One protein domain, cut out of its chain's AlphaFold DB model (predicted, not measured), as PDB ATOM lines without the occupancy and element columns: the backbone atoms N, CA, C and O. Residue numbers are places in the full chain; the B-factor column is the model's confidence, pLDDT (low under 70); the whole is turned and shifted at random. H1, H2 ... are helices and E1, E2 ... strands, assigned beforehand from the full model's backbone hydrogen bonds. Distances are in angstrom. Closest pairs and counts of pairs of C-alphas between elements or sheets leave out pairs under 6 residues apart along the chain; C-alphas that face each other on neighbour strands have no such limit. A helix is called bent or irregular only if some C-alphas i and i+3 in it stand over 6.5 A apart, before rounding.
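Overview. This is residues 10 to 106 of the 109 residues of an uncharacterized protein of Sphingomonas sp. (UniProt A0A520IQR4). A ribbon of two antiparallel strands, E1 and E2, and a helical hairpin, H3 and H4, make the two arms of a loose V, joined where E1 runs into H3 and H4 leads back to E2. Helix H1 lies off the other end of the ribbon, apart from the other named elements, and the chain returns from it past E2, where residues 30 to 31 pair with 103 to 104. Residues 39 to 44 stick out, and the long loop of residues 70 to 88 swings away from the tips of H3 and H4. The printed part has 97 residues, with four named helices and two named strands that follow along the chain as H1, H2, E1, H3, H4, E2; the class is mixed, helices and strands, with 41 of the 97 printed residues in the helices and 12 in the strands. It is loose, with a radius of gyration of the C-alphas of 15.8 A, and spans 41 by 32 by 31 A.

Arrangement. H1, residues 10 to 25, is apart from H2, residues 42 to 45. H1 is also apart from E1, residues 50 to 55, H3, residues 57 to 69, H4, residues 89 to 96, and E2, residues 99 to 104. E1 and E2 are antiparallel neighbours, 152 degrees between their directions; N 52 and O 102 are 2.8 A apart and N 100 and O 54 are 2.9 A apart, within hydrogen-bond range. H3 and H4 form a helical hairpin: they touch, closest at the C-alphas of Arg 60 and Met 95, 6.7 A, at a steep tilt of 40 degrees, opposite ways. The closest C-alphas of H3 and E2 are those of Ala 57 and Asn 99, 6.6 A apart. E1 and H4 are apart. In H1 every O i to N i+4 pair is within hydrogen-bond range, in H3 6 of 9 and in H4 1 of 4, with 4 of 5 O i to N i+3 pairs; H2 is too short for an O i to N i+4 pair.

Along the chain. H1 begins at C-alpha 10, (168.701, 158.730, 240.666), and is 22.1 A long. H2 has four residues. E1 is 16.5 A long and ends at C-alpha 55, (155.187, 181.816, 248.296). H3, 20.0 A long, is irregular, with C-alphas 58 and 61 7.5 A apart. H4, 11.3 A long, is neither bent nor irregular, but only just: C-alphas 92 and 95 are 6.1 A apart. E2, 15.2 A long, ends at C-alpha 104, (151.631, 166.481, 247.829).

Size, cuts and confidence. The C-alphas farthest apart are those of Gly 48 and Gly 80, 44.1 A. The links H1 to H2, 16 residues, and H3 to H4, 19 residues, are long; the other three are tight. The printed part has no cut. Its mean pLDDT is 91.5, and no printed residue is under 70.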
ATOM      1  N   ASP A  10     168.395 158.307 239.289       95.06
ATOM      2  CA  ASP A  10     168.701 158.730 240.666       95.06
ATOM      3  C   ASP A  10     167.534 159.480 241.328       95.06
ATOM      4  O   ASP A  10     167.338 159.396 242.541       95.06
ATOM      5  N   HIS A  11     166.734 160.211 240.545       95.69
ATOM      6  CA  HIS A  11     165.568 160.926 241.056       95.69
ATOM      7  C   HIS A  11     164.407 159.972 241.337       95.69
ATOM      8  O   HIS A  11     163.724 160.148 242.346       95.69
ATOM      9  N   GLU A  12     164.200 158.965 240.488       94.38
ATOM     10  CA  GLU A  12     163.220 157.899 240.718       94.38
ATOM     11  C   GLU A  12     163.560 157.126 242.001       94.38
ATOM     12  O   GLU A  12     162.715 156.966 242.884       94.38
ATOM     13  N   ALA A  13     164.828 156.731 242.161       96.25
ATOM     14  CA  ALA A  13     165.311 156.030 243.347       96.25
ATOM     15  C   ALA A  13     165.168 156.886 244.619       96.25
ATOM     16  O   ALA A  13     164.694 156.401 245.650       96.25
ATOM     17  N   ALA A  14     165.523 158.174 244.552       97.00
ATOM     18  CA  ALA A  14     165.355 159.101 245.668       97.00
ATOM     19  C   ALA A  14     163.878 159.305 246.047       97.00
ATOM     20  O   ALA A  14     163.566 159.410 247.237       97.00
ATOM     21  N   ALA A  15     162.969 159.344 245.068       95.88
ATOM     22  CA  ALA A  15     161.534 159.436 245.313       95.88
ATOM     23  C   ALA A  15     161.000 158.167 245.999       95.88
ATOM     24  O   ALA A  15     160.336 158.273 247.030       95.88
ATOM     25  N   ALA A  16     161.366 156.982 245.503       95.62
ATOM     26  CA  ALA A  16     160.964 155.705 246.097       95.62
ATOM     27  C   ALA A  16     161.455 155.557 247.550       95.62
ATOM     28  O   ALA A  16     160.697 155.149 248.437       95.62
ATOM     29  N   LEU A  17     162.708 155.945 247.822       97.00
ATOM     30  CA  LEU A  17     163.253 155.951 249.181       97.00
ATOM     31  C   LEU A  17     162.486 156.922 250.086       97.00
ATOM     32  O   LEU A  17     162.129 156.570 251.211       97.00
ATOM     33  N   ALA A  18     162.206 158.131 249.599       96.38
ATOM     34  CA  ALA A  18     161.467 159.132 250.356       96.38
ATOM     35  C   ALA A  18     160.056 158.667 250.729       96.38
ATOM     36  O   ALA A  18     159.625 158.888 251.857       96.38
ATOM     37  N   GLU A  19     159.355 157.998 249.815       95.31
ATOM     38  CA  GLU A  19     158.029 157.433 250.073       95.31
ATOM     39  C   GLU A  19     158.076 156.354 251.161       95.31
ATOM     40  O   GLU A  19     157.239 156.344 252.066       95.31
ATOM     41  N   ALA A  20     159.078 155.469 251.124       95.50
ATOM     42  CA  ALA A  20     159.263 154.457 252.162       95.50
ATOM     43  C   ALA A  20     159.555 155.083 253.538       95.50
ATOM     44  O   ALA A  20     158.976 154.662 254.544       95.50
ATOM     45  N   VAL A  21     160.409 156.111 253.583       96.06
ATOM     46  CA  VAL A  21     160.725 156.849 254.815       96.06
ATOM     47  C   VAL A  21     159.495 157.583 255.345       96.06
ATOM     48  O   VAL A  21     159.208 157.480 256.535       96.06
ATOM     49  N   ALA A  22     158.747 158.274 254.484       95.88
ATOM     50  CA  ALA A  22     157.561 159.032 254.870       95.88
ATOM     51  C   ALA A  22     156.484 158.135 255.494       95.88
ATOM     52  O   ALA A  22     155.945 158.469 256.549       95.88
ATOM     53  N   ARG A  23     156.248 156.949 254.910       94.00
ATOM     54  CA  ARG A  23     155.344 155.942 255.490       94.00
ATOM     55  C   ARG A  23     155.814 155.481 256.867       94.00
ATOM     56  O   ARG A  23     155.022 155.450 257.800       94.00
ATOM     57  N   ARG A  24     157.101 155.151 257.013       95.94
ATOM     58  CA  ARG A  24     157.662 154.664 258.284       95.94
ATOM     59  C   ARG A  24     157.688 155.735 259.379       95.94
ATOM     60  O   ARG A  24     157.577 155.400 260.552       95.94
ATOM     61  N   ALA A  25     157.882 156.995 259.003       95.88
ATOM     62  CA  ALA A  25     157.950 158.126 259.922       95.88
ATOM     63  C   ALA A  25     156.590 158.806 260.155       95.88
ATOM     64  O   ALA A  25     156.523 159.739 260.951       95.88
ATOM     65  N   HIS A  26     155.531 158.364 259.467       93.25
ATOM     66  CA  HIS A  26     154.196 158.970 259.497       93.25
ATOM     67  C   HIS A  26     154.219 160.484 259.234       93.25
ATOM     68  O   HIS A  26     153.583 161.262 259.946       93.25
ATOM     69  N   CYS A  27     154.976 160.915 258.223       94.25
ATOM     70  CA  CYS A  27     155.087 162.324 257.859       94.25
ATOM     71  C   CYS A  27     154.643 162.590 256.420       94.25
ATOM     72  O   CYS A  27     154.689 161.719 255.550       94.25
ATOM     73  N   GLY A  28     154.229 163.833 256.169       93.50
ATOM     74  CA  GLY A  28     153.880 164.275 254.829       93.50
ATOM     75  C   GLY A  28     155.091 164.368 253.914       93.50
ATOM     76  O   GLY A  28     156.156 164.850 254.305       93.50
ATOM     77  N   LEU A  29     154.901 163.937 252.670       95.75
ATOM     78  CA  LEU A  29     155.907 164.011 251.628       95.75
ATOM     79  C   LEU A  29     155.453 164.970 250.526       95.75
ATOM     80  O   LEU A  29     154.385 164.836 249.931       95.75
ATOM     81  N   PHE A  30     156.325 165.937 250.251       96.75
ATOM     82  CA  PHE A  30     156.190 166.862 249.137       96.75
ATOM     83  C   PHE A  30     157.272 166.584 248.099       96.75
ATOM     84  O   PHE A  30     158.473 166.511 248.407       96.75
ATOM     85  N   GLN A  31     156.843 166.447 246.854       96.44
ATOM     86  CA  GLN A  31     157.690 166.196 245.705       96.44
ATOM     87  C   GLN A  31     157.831 167.465 244.854       96.44
ATOM     88  O   GLN A  31     156.871 168.187 244.608       96.44
ATOM     89  N   TYR A  32     159.050 167.757 244.420       95.25
ATOM     90  CA  TYR A  32     159.395 168.851 243.525       95.25
ATOM     91  C   TYR A  32     159.800 168.268 242.179       95.25
ATOM     92  O   TYR A  32     160.571 167.307 242.115       95.25
ATOM     93  N   LEU A  33     159.296 168.877 241.114       94.12
ATOM     94  CA  LEU A  33     159.685 168.547 239.755       94.12
ATOM     95  C   LEU A  33     161.031 169.212 239.487       94.12
ATOM     96  O   LEU A  33     161.095 170.431 239.321       94.12
ATOM     97  N   VAL A  34     162.100 168.425 239.461       92.62
ATOM     98  CA  VAL A  34     163.407 168.913 239.029       92.62
ATOM     99  C   VAL A  34     163.389 168.978 237.510       92.62
ATOM    100  O   VAL A  34     163.367 170.072 236.957       92.62
ATOM    101  N   TRP A  35     163.281 167.834 236.838       91.12
ATOM    102  CA  TRP A  35     163.168 167.731 235.384       91.12
ATOM    103  C   TRP A  35     161.735 167.503 234.911       91.12
ATOM    104  O   TRP A  35     161.483 167.607 233.718       91.12
ATOM    105  N   GLY A  36     160.779 167.238 235.809       90.00
ATOM    106  CA  GLY A  36     159.388 166.951 235.436       90.00
ATOM    107  C   GLY A  36     158.778 167.940 234.430       90.00
ATOM    108  O   GLY A  36     158.054 167.524 233.535       90.00
ATOM    109  N   TRP A  37     159.145 169.227 234.494       87.62
ATOM    110  CA  TRP A  37     158.703 170.279 233.561       87.62
ATOM    111  C   TRP A  37     159.080 170.045 232.092       87.62
ATOM    112  O   TRP A  37     158.506 170.684 231.215       87.62
ATOM    113  N   THR A  38     160.063 169.186 231.820       86.75
ATOM    114  CA  THR A  38     160.505 168.837 230.464       86.75
ATOM    115  C   THR A  38     159.864 167.551 229.950       86.75
ATOM    116  O   THR A  38     160.136 167.156 228.820       86.75
ATOM    117  N   VAL A  39     159.061 166.865 230.769       90.06
ATOM    118  CA  VAL A  39     158.403 165.617 230.383       90.06
ATOM    119  C   VAL A  39     157.195 165.933 229.488       90.06
ATOM    120  O   VAL A  39     156.382 166.784 229.860       90.06
ATOM    121  N   PRO A  40     157.045 165.253 228.334       90.94
ATOM    122  CA  PRO A  40     155.815 165.304 227.552       90.94
ATOM    123  C   PRO A  40     154.585 164.945 228.391       90.94
ATOM    124  O   PRO A  40     154.674 164.154 229.334       90.94
ATOM    125  N   ASP A  41     153.444 165.540 228.046       92.12
ATOM    126  CA  ASP A  41     152.136 165.247 228.650       92.12
ATOM    127  C   ASP A  41     152.105 165.389 230.182       92.12
ATOM    128  O   ASP A  41     151.334 164.729 230.880       92.12
ATOM    129  N   LEU A  42     152.958 166.259 230.739       92.31
ATOM    130  CA  LEU A  42     153.056 166.465 232.184       92.31
ATOM    131  C   LEU A  42     151.698 166.796 232.816       92.31
ATOM    132  O   LEU A  42     151.385 166.297 233.894       92.31
ATOM    133  N   THR A  43     150.889 167.620 232.147       91.56
ATOM    134  CA  THR A  43     149.551 168.001 232.614       91.56
ATOM    135  C   THR A  43     148.656 166.776 232.800       91.56
ATOM    136  O   THR A  43     148.032 166.621 233.849       91.56
ATOM    137  N   GLU A  44     148.628 165.875 231.819       94.50
ATOM    138  CA  GLU A  44     147.905 164.606 231.873       94.50
ATOM    139  C   GLU A  44     148.454 163.700 232.976       94.50
ATOM    140  O   GLU A  44     147.672 163.158 233.756       94.50
ATOM    141  N   ARG A  45     149.783 163.580 233.093       92.75
ATOM    142  CA  ARG A  45     150.437 162.757 234.128       92.75
ATOM    143  C   ARG A  45     150.164 163.249 235.549       92.75
ATOM    144  O   ARG A  45     150.184 162.450 236.481       92.75
ATOM    145  N   LEU A  46     149.928 164.547 235.721       93.06
ATOM    146  CA  LEU A  46     149.618 165.171 237.009       93.06
ATOM    147  C   LEU A  46     148.123 165.405 237.227       93.06
ATOM    148  O   LEU A  46     147.730 166.053 238.201       93.06
ATOM    149  N   ARG A  47     147.265 164.884 236.346       93.50
ATOM    150  CA  ARG A  47     145.818 165.021 236.479       93.50
ATOM    151  C   ARG A  47     145.355 164.412 237.804       93.50
ATOM    152  O   ARG A  47     145.577 163.239 238.076       93.50
ATOM    153  N   GLY A  48     144.697 165.226 238.628       91.44
ATOM    154  CA  GLY A  48     144.216 164.819 239.954       91.44
ATOM    155  C   GLY A  48     145.268 164.875 241.068       91.44
ATOM    156  O   GLY A  48     144.926 164.628 242.223       91.44
ATOM    157  N   ALA A  49     146.519 165.240 240.765       92.31
ATOM    158  CA  ALA A  49     147.532 165.450 241.790       92.31
ATOM    159  C   ALA A  49     147.190 166.671 242.657       92.31
ATOM    160  O   ALA A  49     146.724 167.705 242.171       92.31
ATOM    161  N   ARG A  50     147.468 166.567 243.959       95.12
ATOM    162  CA  ARG A  50     147.355 167.698 244.882       95.12
ATOM    163  C   ARG A  50     148.594 168.575 244.745       95.12
ATOM    164  O   ARG A  50     149.712 168.107 244.942       95.12
ATOM    165  N   ILE A  51     148.390 169.845 244.404       94.88
ATOM    166  CA  ILE A  51     149.468 170.821 244.216       94.88
ATOM    167  C   ILE A  51     149.458 171.805 245.381       94.88
ATOM    168  O   ILE A  51     148.447 172.450 245.658       94.88
ATOM    169  N   VAL A  52     150.612 171.967 246.017       96.19
ATOM    170  CA  VAL A  52     150.867 173.000 247.018       96.19
ATOM    171  C   VAL A  52     151.700 174.106 246.387       96.19
ATOM    172  O   VAL A  52     152.761 173.861 245.818       96.19
ATOM    173  N   SER A  53     151.219 175.340 246.506       96.19
ATOM    174  CA  SER A  53     151.923 176.542 246.066       96.19
ATOM    175  C   SER A  53     152.485 177.266 247.283       96.19
ATOM    176  O   SER A  53     151.728 177.728 248.135       96.19
ATOM    177  N   ILE A  54     153.809 177.364 247.373       95.50
ATOM    178  CA  ILE A  54     154.496 178.062 248.462       95.50
ATOM    179  C   ILE A  54     155.000 179.400 247.939       95.50
ATOM    180  O   ILE A  54     155.747 179.429 246.962       95.50
ATOM    181  N   ALA A  55     154.645 180.498 248.606       96.81
ATOM    182  CA  ALA A  55     155.187 181.816 248.296       96.81
ATOM    183  C   ALA A  55     156.687 181.872 248.625       96.81
ATOM    184  O   ALA A  55     157.095 181.734 249.778       96.81
ATOM    185  N   THR A  56     157.519 182.092 247.609       95.50
ATOM    186  CA  THR A  56     158.988 182.090 247.720       95.50
ATOM    187  C   THR A  56     159.629 183.420 247.333       95.50
ATOM    188  O   THR A  56     160.852 183.553 247.391       95.50
ATOM    189  N   ALA A  57     158.832 184.435 246.985       95.56
ATOM    190  CA  ALA A  57     159.320 185.734 246.521       95.56
ATOM    191  C   ALA A  57     160.332 186.398 247.478       95.56
ATOM    192  O   ALA A  57     161.383 186.865 247.034       95.56
ATOM    193  N   SER A  58     160.068 186.388 248.788       95.75
ATOM    194  CA  SER A  58     160.967 186.968 249.801       95.75
ATOM    195  C   SER A  58     162.284 186.193 249.960       95.75
ATOM    196  O   SER A  58     163.305 186.762 250.345       95.75
ATOM    197  N   GLY A  59     162.295 184.900 249.620       94.56
ATOM    198  CA  GLY A  59     163.466 184.023 249.694       94.56
ATOM    199  C   GLY A  59     164.402 184.107 248.484       94.56
ATOM    200  O   GLY A  59     165.523 183.597 248.552       94.56
ATOM    201  N   ARG A  60     163.995 184.770 247.392       93.75
ATOM    202  CA  ARG A  60     164.738 184.791 246.118       93.75
ATOM    203  C   ARG A  60     166.210 185.197 246.241       93.75
ATOM    204  O   ARG A  60     167.042 184.504 245.653       93.75
ATOM    205  N   PRO A  61     166.599 186.247 247.000       94.69
ATOM    206  CA  PRO A  61     168.014 186.604 247.124       94.69
ATOM    207  C   PRO A  61     168.853 185.464 247.721       94.69
ATOM    208  O   PRO A  61     169.952 185.180 247.243       94.69
ATOM    209  N   ARG A  62     168.308 184.756 248.721       95.56
ATOM    210  CA  ARG A  62     168.966 183.603 249.353       95.56
ATOM    211  C   ARG A  62     169.047 182.419 248.394       95.56
ATOM    212  O   ARG A  62     170.108 181.815 248.279       95.56
ATOM    213  N   GLN A  63     167.974 182.138 247.657       94.19
ATOM    214  CA  GLN A  63     167.931 181.048 246.681       94.19
ATOM    215  C   GLN A  63     168.922 181.267 245.526       94.19
ATOM    216  O   GLN A  63     169.669 180.358 245.167       94.19
ATOM    217  N   ARG A  64     169.018 182.496 244.996       93.56
ATOM    218  CA  ARG A  64     170.008 182.851 243.964       93.56
ATOM    219  C   ARG A  64     171.440 182.702 244.469       93.56
ATOM    220  O   ARG A  64     172.285 182.180 243.742       93.56
ATOM    221  N   ARG A  65     171.708 183.122 245.711       95.19
ATOM    222  CA  ARG A  65     173.018 182.932 246.346       95.19
ATOM    223  C   ARG A  65     173.344 181.446 246.514       95.19
ATOM    224  O   ARG A  65     174.452 181.052 246.174       95.19
ATOM    225  N   ALA A  66     172.392 180.630 246.970       95.12
ATOM    226  CA  ALA A  66     172.557 179.180 247.062       95.12
ATOM    227  C   ALA A  66     172.911 178.576 245.690       95.12
ATOM    228  O   ALA A  66     173.932 177.908 245.559       95.12
ATOM    229  N   MET A  67     172.155 178.920 244.641       93.00
ATOM    230  CA  MET A  67     172.409 178.448 243.275       93.00
ATOM    231  C   MET A  67     173.803 178.834 242.748       93.00
ATOM    232  O   MET A  67     174.412 178.080 241.992       93.00
ATOM    233  N   ALA A  68     174.340 179.995 243.134       92.50
ATOM    234  CA  ALA A  68     175.671 180.432 242.708       92.50
ATOM    235  C   ALA A  68     176.810 179.536 243.237       92.50
ATOM    236  O   ALA A  68     177.875 179.482 242.620       92.50
ATOM    237  N   TYR A  69     176.594 178.797 244.333       94.56
ATOM    238  CA  TYR A  69     177.581 177.843 244.847       94.56
ATOM    239  C   TYR A  69     177.687 176.566 243.995       94.56
ATOM    240  O   TYR A  69     178.738 175.929 243.997       94.56
ATOM    241  N   HIS A  70     176.674 176.230 243.189       91.69
ATOM    242  CA  HIS A  70     176.674 175.055 242.306       91.69
ATOM    243  C   HIS A  70     177.432 175.315 240.992       91.69
ATOM    244  O   HIS A  70     176.898 175.147 239.896       91.69
ATOM    245  N   ARG A  71     178.694 175.753 241.088       90.12
ATOM    246  CA  ARG A  71     179.497 176.213 239.938       90.12
ATOM    247  C   ARG A  71     179.602 175.180 238.811       90.12
ATOM    248  O   ARG A  71     179.433 175.549 237.654       90.12
ATOM    249  N   SER A  72     179.815 173.902 239.132       89.00
ATOM    250  CA  SER A  72     179.895 172.822 238.132       89.00
ATOM    251  C   SER A  72     178.585 172.599 237.374       89.00
ATOM    252  O   SER A  72     178.612 172.244 236.208       89.00
ATOM    253  N   GLN A  73     177.438 172.883 237.996       87.69
ATOM    254  CA  GLN A  73     176.118 172.751 237.367       87.69
ATOM    255  C   GLN A  73     175.746 173.974 236.516       87.69
ATOM    256  O   GLN A  73     174.763 173.961 235.780       87.69
ATOM    257  N   ARG A  74     176.537 175.048 236.597       86.75
ATOM    258  CA  ARG A  74     176.349 176.304 235.858       86.75
ATOM    259  C   ARG A  74     177.323 176.446 234.684       86.75
ATOM    260  O   ARG A  74     177.599 177.564 234.254       86.75
ATOM    261  N   GLY A  75     177.850 175.327 234.181       80.12
ATOM    262  CA  GLY A  75     178.855 175.298 233.114       80.12
ATOM    263  C   GLY A  75     180.295 175.480 233.604       80.12
ATOM    264  O   GLY A  75     181.192 175.709 232.798       80.12
ATOM    265  N   GLY A  76     180.534 175.395 234.916       76.56
ATOM    266  CA  GLY A  76     181.885 175.280 235.456       76.56
ATOM    267  C   GLY A  76     182.520 173.946 235.056       76.56
ATOM    268  O   GLY A  76     181.843 172.925 234.989       76.56
ATOM    269  N   ARG A  77     183.831 173.956 234.804       75.19
ATOM    270  CA  ARG A  77     184.572 172.768 234.361       75.19
ATOM    271  C   ARG A  77     184.540 171.672 235.428       75.19
ATOM    272  O   ARG A  77     184.966 171.902 236.559       75.19
ATOM    273  N   ILE A  78     184.113 170.476 235.040       78.38
ATOM    274  CA  ILE A  78     184.307 169.262 235.835       78.38
ATOM    275  C   ILE A  78     185.596 168.607 235.338       78.38
ATOM    276  O   ILE A  78     185.725 168.267 234.162       78.38
ATOM    277  N   VAL A  79     186.597 168.484 236.211       76.81
ATOM    278  CA  VAL A  79     187.883 167.875 235.844       76.81
ATOM    279  C   VAL A  79     187.648 166.403 235.497       76.81
ATOM    280  O   VAL A  79     187.150 165.651 236.327       76.81
ATOM    281  N   GLY A  80     187.985 166.011 234.266       77.44
ATOM    282  CA  GLY A  80     187.830 164.638 233.770       77.44
ATOM    283  C   GLY A  80     186.518 164.348 233.031       77.44
ATOM    284  O   GLY A  80     186.381 163.265 232.469       77.44
ATOM    285  N   ALA A  81     185.573 165.292 232.970       79.88
ATOM    286  CA  ALA A  81     184.353 165.101 232.191       79.88
ATOM    287  C   ALA A  81     184.614 165.287 230.685       79.88
ATOM    288  O   ALA A  81     185.267 166.251 230.278       79.88
ATOM    289  N   ARG A  82     184.086 164.370 229.857       78.62
ATOM    290  CA  ARG A  82     184.104 164.490 228.386       78.62
ATOM    291  C   ARG A  82     183.282 165.687 227.905       78.62
ATOM    292  O   ARG A  82     183.708 166.394 227.001       78.62
ATOM    293  N   GLU A  83     182.150 165.927 228.554       76.69
ATOM    294  CA  GLU A  83     181.271 167.070 228.321       76.69
ATOM    295  C   GLU A  83     180.920 167.715 229.660       76.69
ATOM    296  O   GLU A  83     180.721 167.026 230.663       76.69
ATOM    297  N   ASN A  84     180.849 169.046 229.696       77.94
ATOM    298  CA  ASN A  84     180.403 169.747 230.894       77.94
ATOM    299  C   ASN A  84     178.882 169.834 230.885       77.94
ATOM    300  O   ASN A  84     178.292 170.423 229.979       77.94
ATOM    301  N   PHE A  85     178.257 169.316 231.935       83.69
ATOM    302  CA  PHE A  85     176.847 169.565 232.171       83.69
ATOM    303  C   PHE A  85     176.606 171.051 232.476       83.69
ATOM    304  O   PHE A  85     177.341 171.691 233.234       83.69
ATOM    305  N   ARG A  86     175.532 171.601 231.908       88.00
ATOM    306  CA  ARG A  86     175.015 172.925 232.250       88.00
ATOM    307  C   ARG A  86     173.510 172.830 232.428       88.00
ATOM    308  O   ARG A  86     172.798 172.460 231.499       88.00
ATOM    309  N   LEU A  87     173.035 173.231 233.602       88.88
ATOM    310  CA  LEU A  87     171.610 173.317 233.868       88.88
ATOM    311  C   LEU A  87     170.965 174.330 232.901       88.88
ATOM    312  O   LEU A  87     171.476 175.452 232.786       88.88
ATOM    313  N   PRO A  88     169.858 173.981 232.223       89.50
ATOM    314  CA  PRO A  88     169.179 174.899 231.321       89.50
ATOM    315  C   PRO A  88     168.753 176.192 232.023       89.50
ATOM    316  O   PRO A  88     168.150 176.166 233.099       89.50
ATOM    317  N   ASP A  89     168.984 177.341 231.383       89.62
ATOM    318  CA  ASP A  89     168.639 178.643 231.969       89.62
ATOM    319  C   ASP A  89     167.129 178.760 232.263       89.62
ATOM    320  O   ASP A  89     166.725 179.445 233.200       89.62
ATOM    321  N   ALA A  90     166.282 178.060 231.497       88.75
ATOM    322  CA  ALA A  90     164.841 177.992 231.742       88.75
ATOM    323  C   ALA A  90     164.500 177.396 233.117       88.75
ATOM    324  O   ALA A  90     163.606 177.907 233.789       88.75
ATOM    325  N   MET A  91     165.249 176.385 233.566       89.25
ATOM    326  CA  MET A  91     165.073 175.784 234.890       89.25
ATOM    327  C   MET A  91     165.583 176.708 235.993       89.25
ATOM    328  O   MET A  91     164.924 176.876 237.013       89.25
ATOM    329  N   ILE A  92     166.715 177.385 235.768       90.44
ATOM    330  CA  ILE A  92     167.250 178.378 236.714       90.44
ATOM    331  C   ILE A  92     166.223 179.498 236.954       90.44
ATOM    332  O   ILE A  92     166.014 179.909 238.097       90.44
ATOM    333  N   ARG A  93     165.535 179.949 235.898       91.44
ATOM    334  CA  ARG A  93     164.492 180.988 235.972       91.44
ATOM    335  C   ARG A  93     163.226 180.564 236.720       91.44
ATOM    336  O   ARG A  93     162.404 181.425 237.032       91.44
ATOM    337  N   LEU A  94     163.042 179.283 237.057       89.81
ATOM    338  CA  LEU A  94     161.938 178.873 237.936       89.81
ATOM    339  C   LEU A  94     162.052 179.530 239.319       89.81
ATOM    340  O   LEU A  94     161.035 179.863 239.917       89.81
ATOM    341  N   MET A  95     163.272 179.820 239.784       90.69
ATOM    342  CA  MET A  95     163.501 180.537 241.047       90.69
ATOM    343  C   MET A  95     163.026 181.997 241.009       90.69
ATOM    344  O   MET A  95     162.804 182.604 242.055       90.69
ATOM    345  N   ASP A  96     162.849 182.574 239.817       92.38
ATOM    346  CA  ASP A  96     162.346 183.940 239.658       92.38
ATOM    347  C   ASP A  96     160.815 184.006 239.764       92.38
ATOM    348  O   ASP A  96     160.234 185.095 239.788       92.38
ATOM    349  N   ARG A  97     160.129 182.859 239.855       93.62
ATOM    350  CA  ARG A  97     158.678 182.806 240.056       93.62
ATOM    351  C   ARG A  97     158.317 183.212 241.490       93.62
ATOM    352  O   ARG A  97     159.140 183.130 242.402       93.62
ATOM    353  N   PRO A  98     157.127 183.797 241.721       94.94
ATOM    354  CA  PRO A  98     156.715 184.225 243.064       94.94
ATOM    355  C   PRO A  98     156.422 183.045 243.983       94.94
ATOM    356  O   PRO A  98     156.524 183.199 245.198       94.94
ATOM    357  N   ASN A  99     156.121 181.888 243.391       95.75
ATOM    358  CA  ASN A  99     155.785 180.670 244.095       95.75
ATOM    359  C   ASN A  99     156.616 179.495 243.581       95.75
ATOM    360  O   ASN A  99     156.939 179.430 242.393       95.75
ATOM    361  N   THR A 100     156.882 178.545 244.472       94.88
ATOM    362  CA  THR A 100     157.351 177.200 244.131       94.88
ATOM    363  C   THR A 100     156.187 176.231 244.264       94.88
ATOM    364  O   THR A 100     155.476 176.253 245.268       94.88
ATOM    365  N   LEU A 101     155.992 175.396 243.246       94.50
ATOM    366  CA  LEU A 101     154.957 174.368 243.236       94.50
ATOM    367  C   LEU A 101     155.545 173.035 243.695       94.50
ATOM    368  O   LEU A 101     156.616 172.636 243.232       94.50
ATOM    369  N   LEU A 102     154.831 172.361 244.586       95.88
ATOM    370  CA  LEU A 102     155.135 171.023 245.074       95.88
ATOM    371  C   LEU A 102     153.924 170.120 244.857       95.88
ATOM    372  O   LEU A 102     152.785 170.568 244.968       95.88
ATOM    373  N   LEU A 103     154.169 168.847 244.588       95.81
ATOM    374  CA  LEU A 103     153.153 167.807 244.615       95.81
ATOM    375  C   LEU A 103     153.081 167.233 246.022       95.81
ATOM    376  O   LEU A 103     154.094 166.818 246.579       95.81
ATOM    377  N   GLU A 104     151.890 167.206 246.594       95.00
ATOM    378  CA  GLU A 104     151.631 166.481 247.829       95.00
ATOM    379  C   GLU A 104     151.335 165.023 247.482       95.00
ATOM    380  O   GLU A 104     150.401 164.731 246.729       95.00
ATOM    381  N   THR A 105     152.133 164.096 248.014       89.31
ATOM    382  CA  THR A 105     151.836 162.672 247.857       89.31
ATOM    383  C   THR A 105     150.754 162.284 248.865       89.31
ATOM    384  O   THR A 105     150.924 162.569 250.059       89.31
ATOM    385  N   PRO A 106     149.669 161.612 248.439       76.00
ATOM    386  CA  PRO A 106     148.693 161.063 249.369       76.00
ATOM    387  C   PRO A 106     149.408 160.184 250.394       76.00
ATOM    388  O   PRO A 106     150.308 159.421 250.034       76.00
TER     389      PRO A 106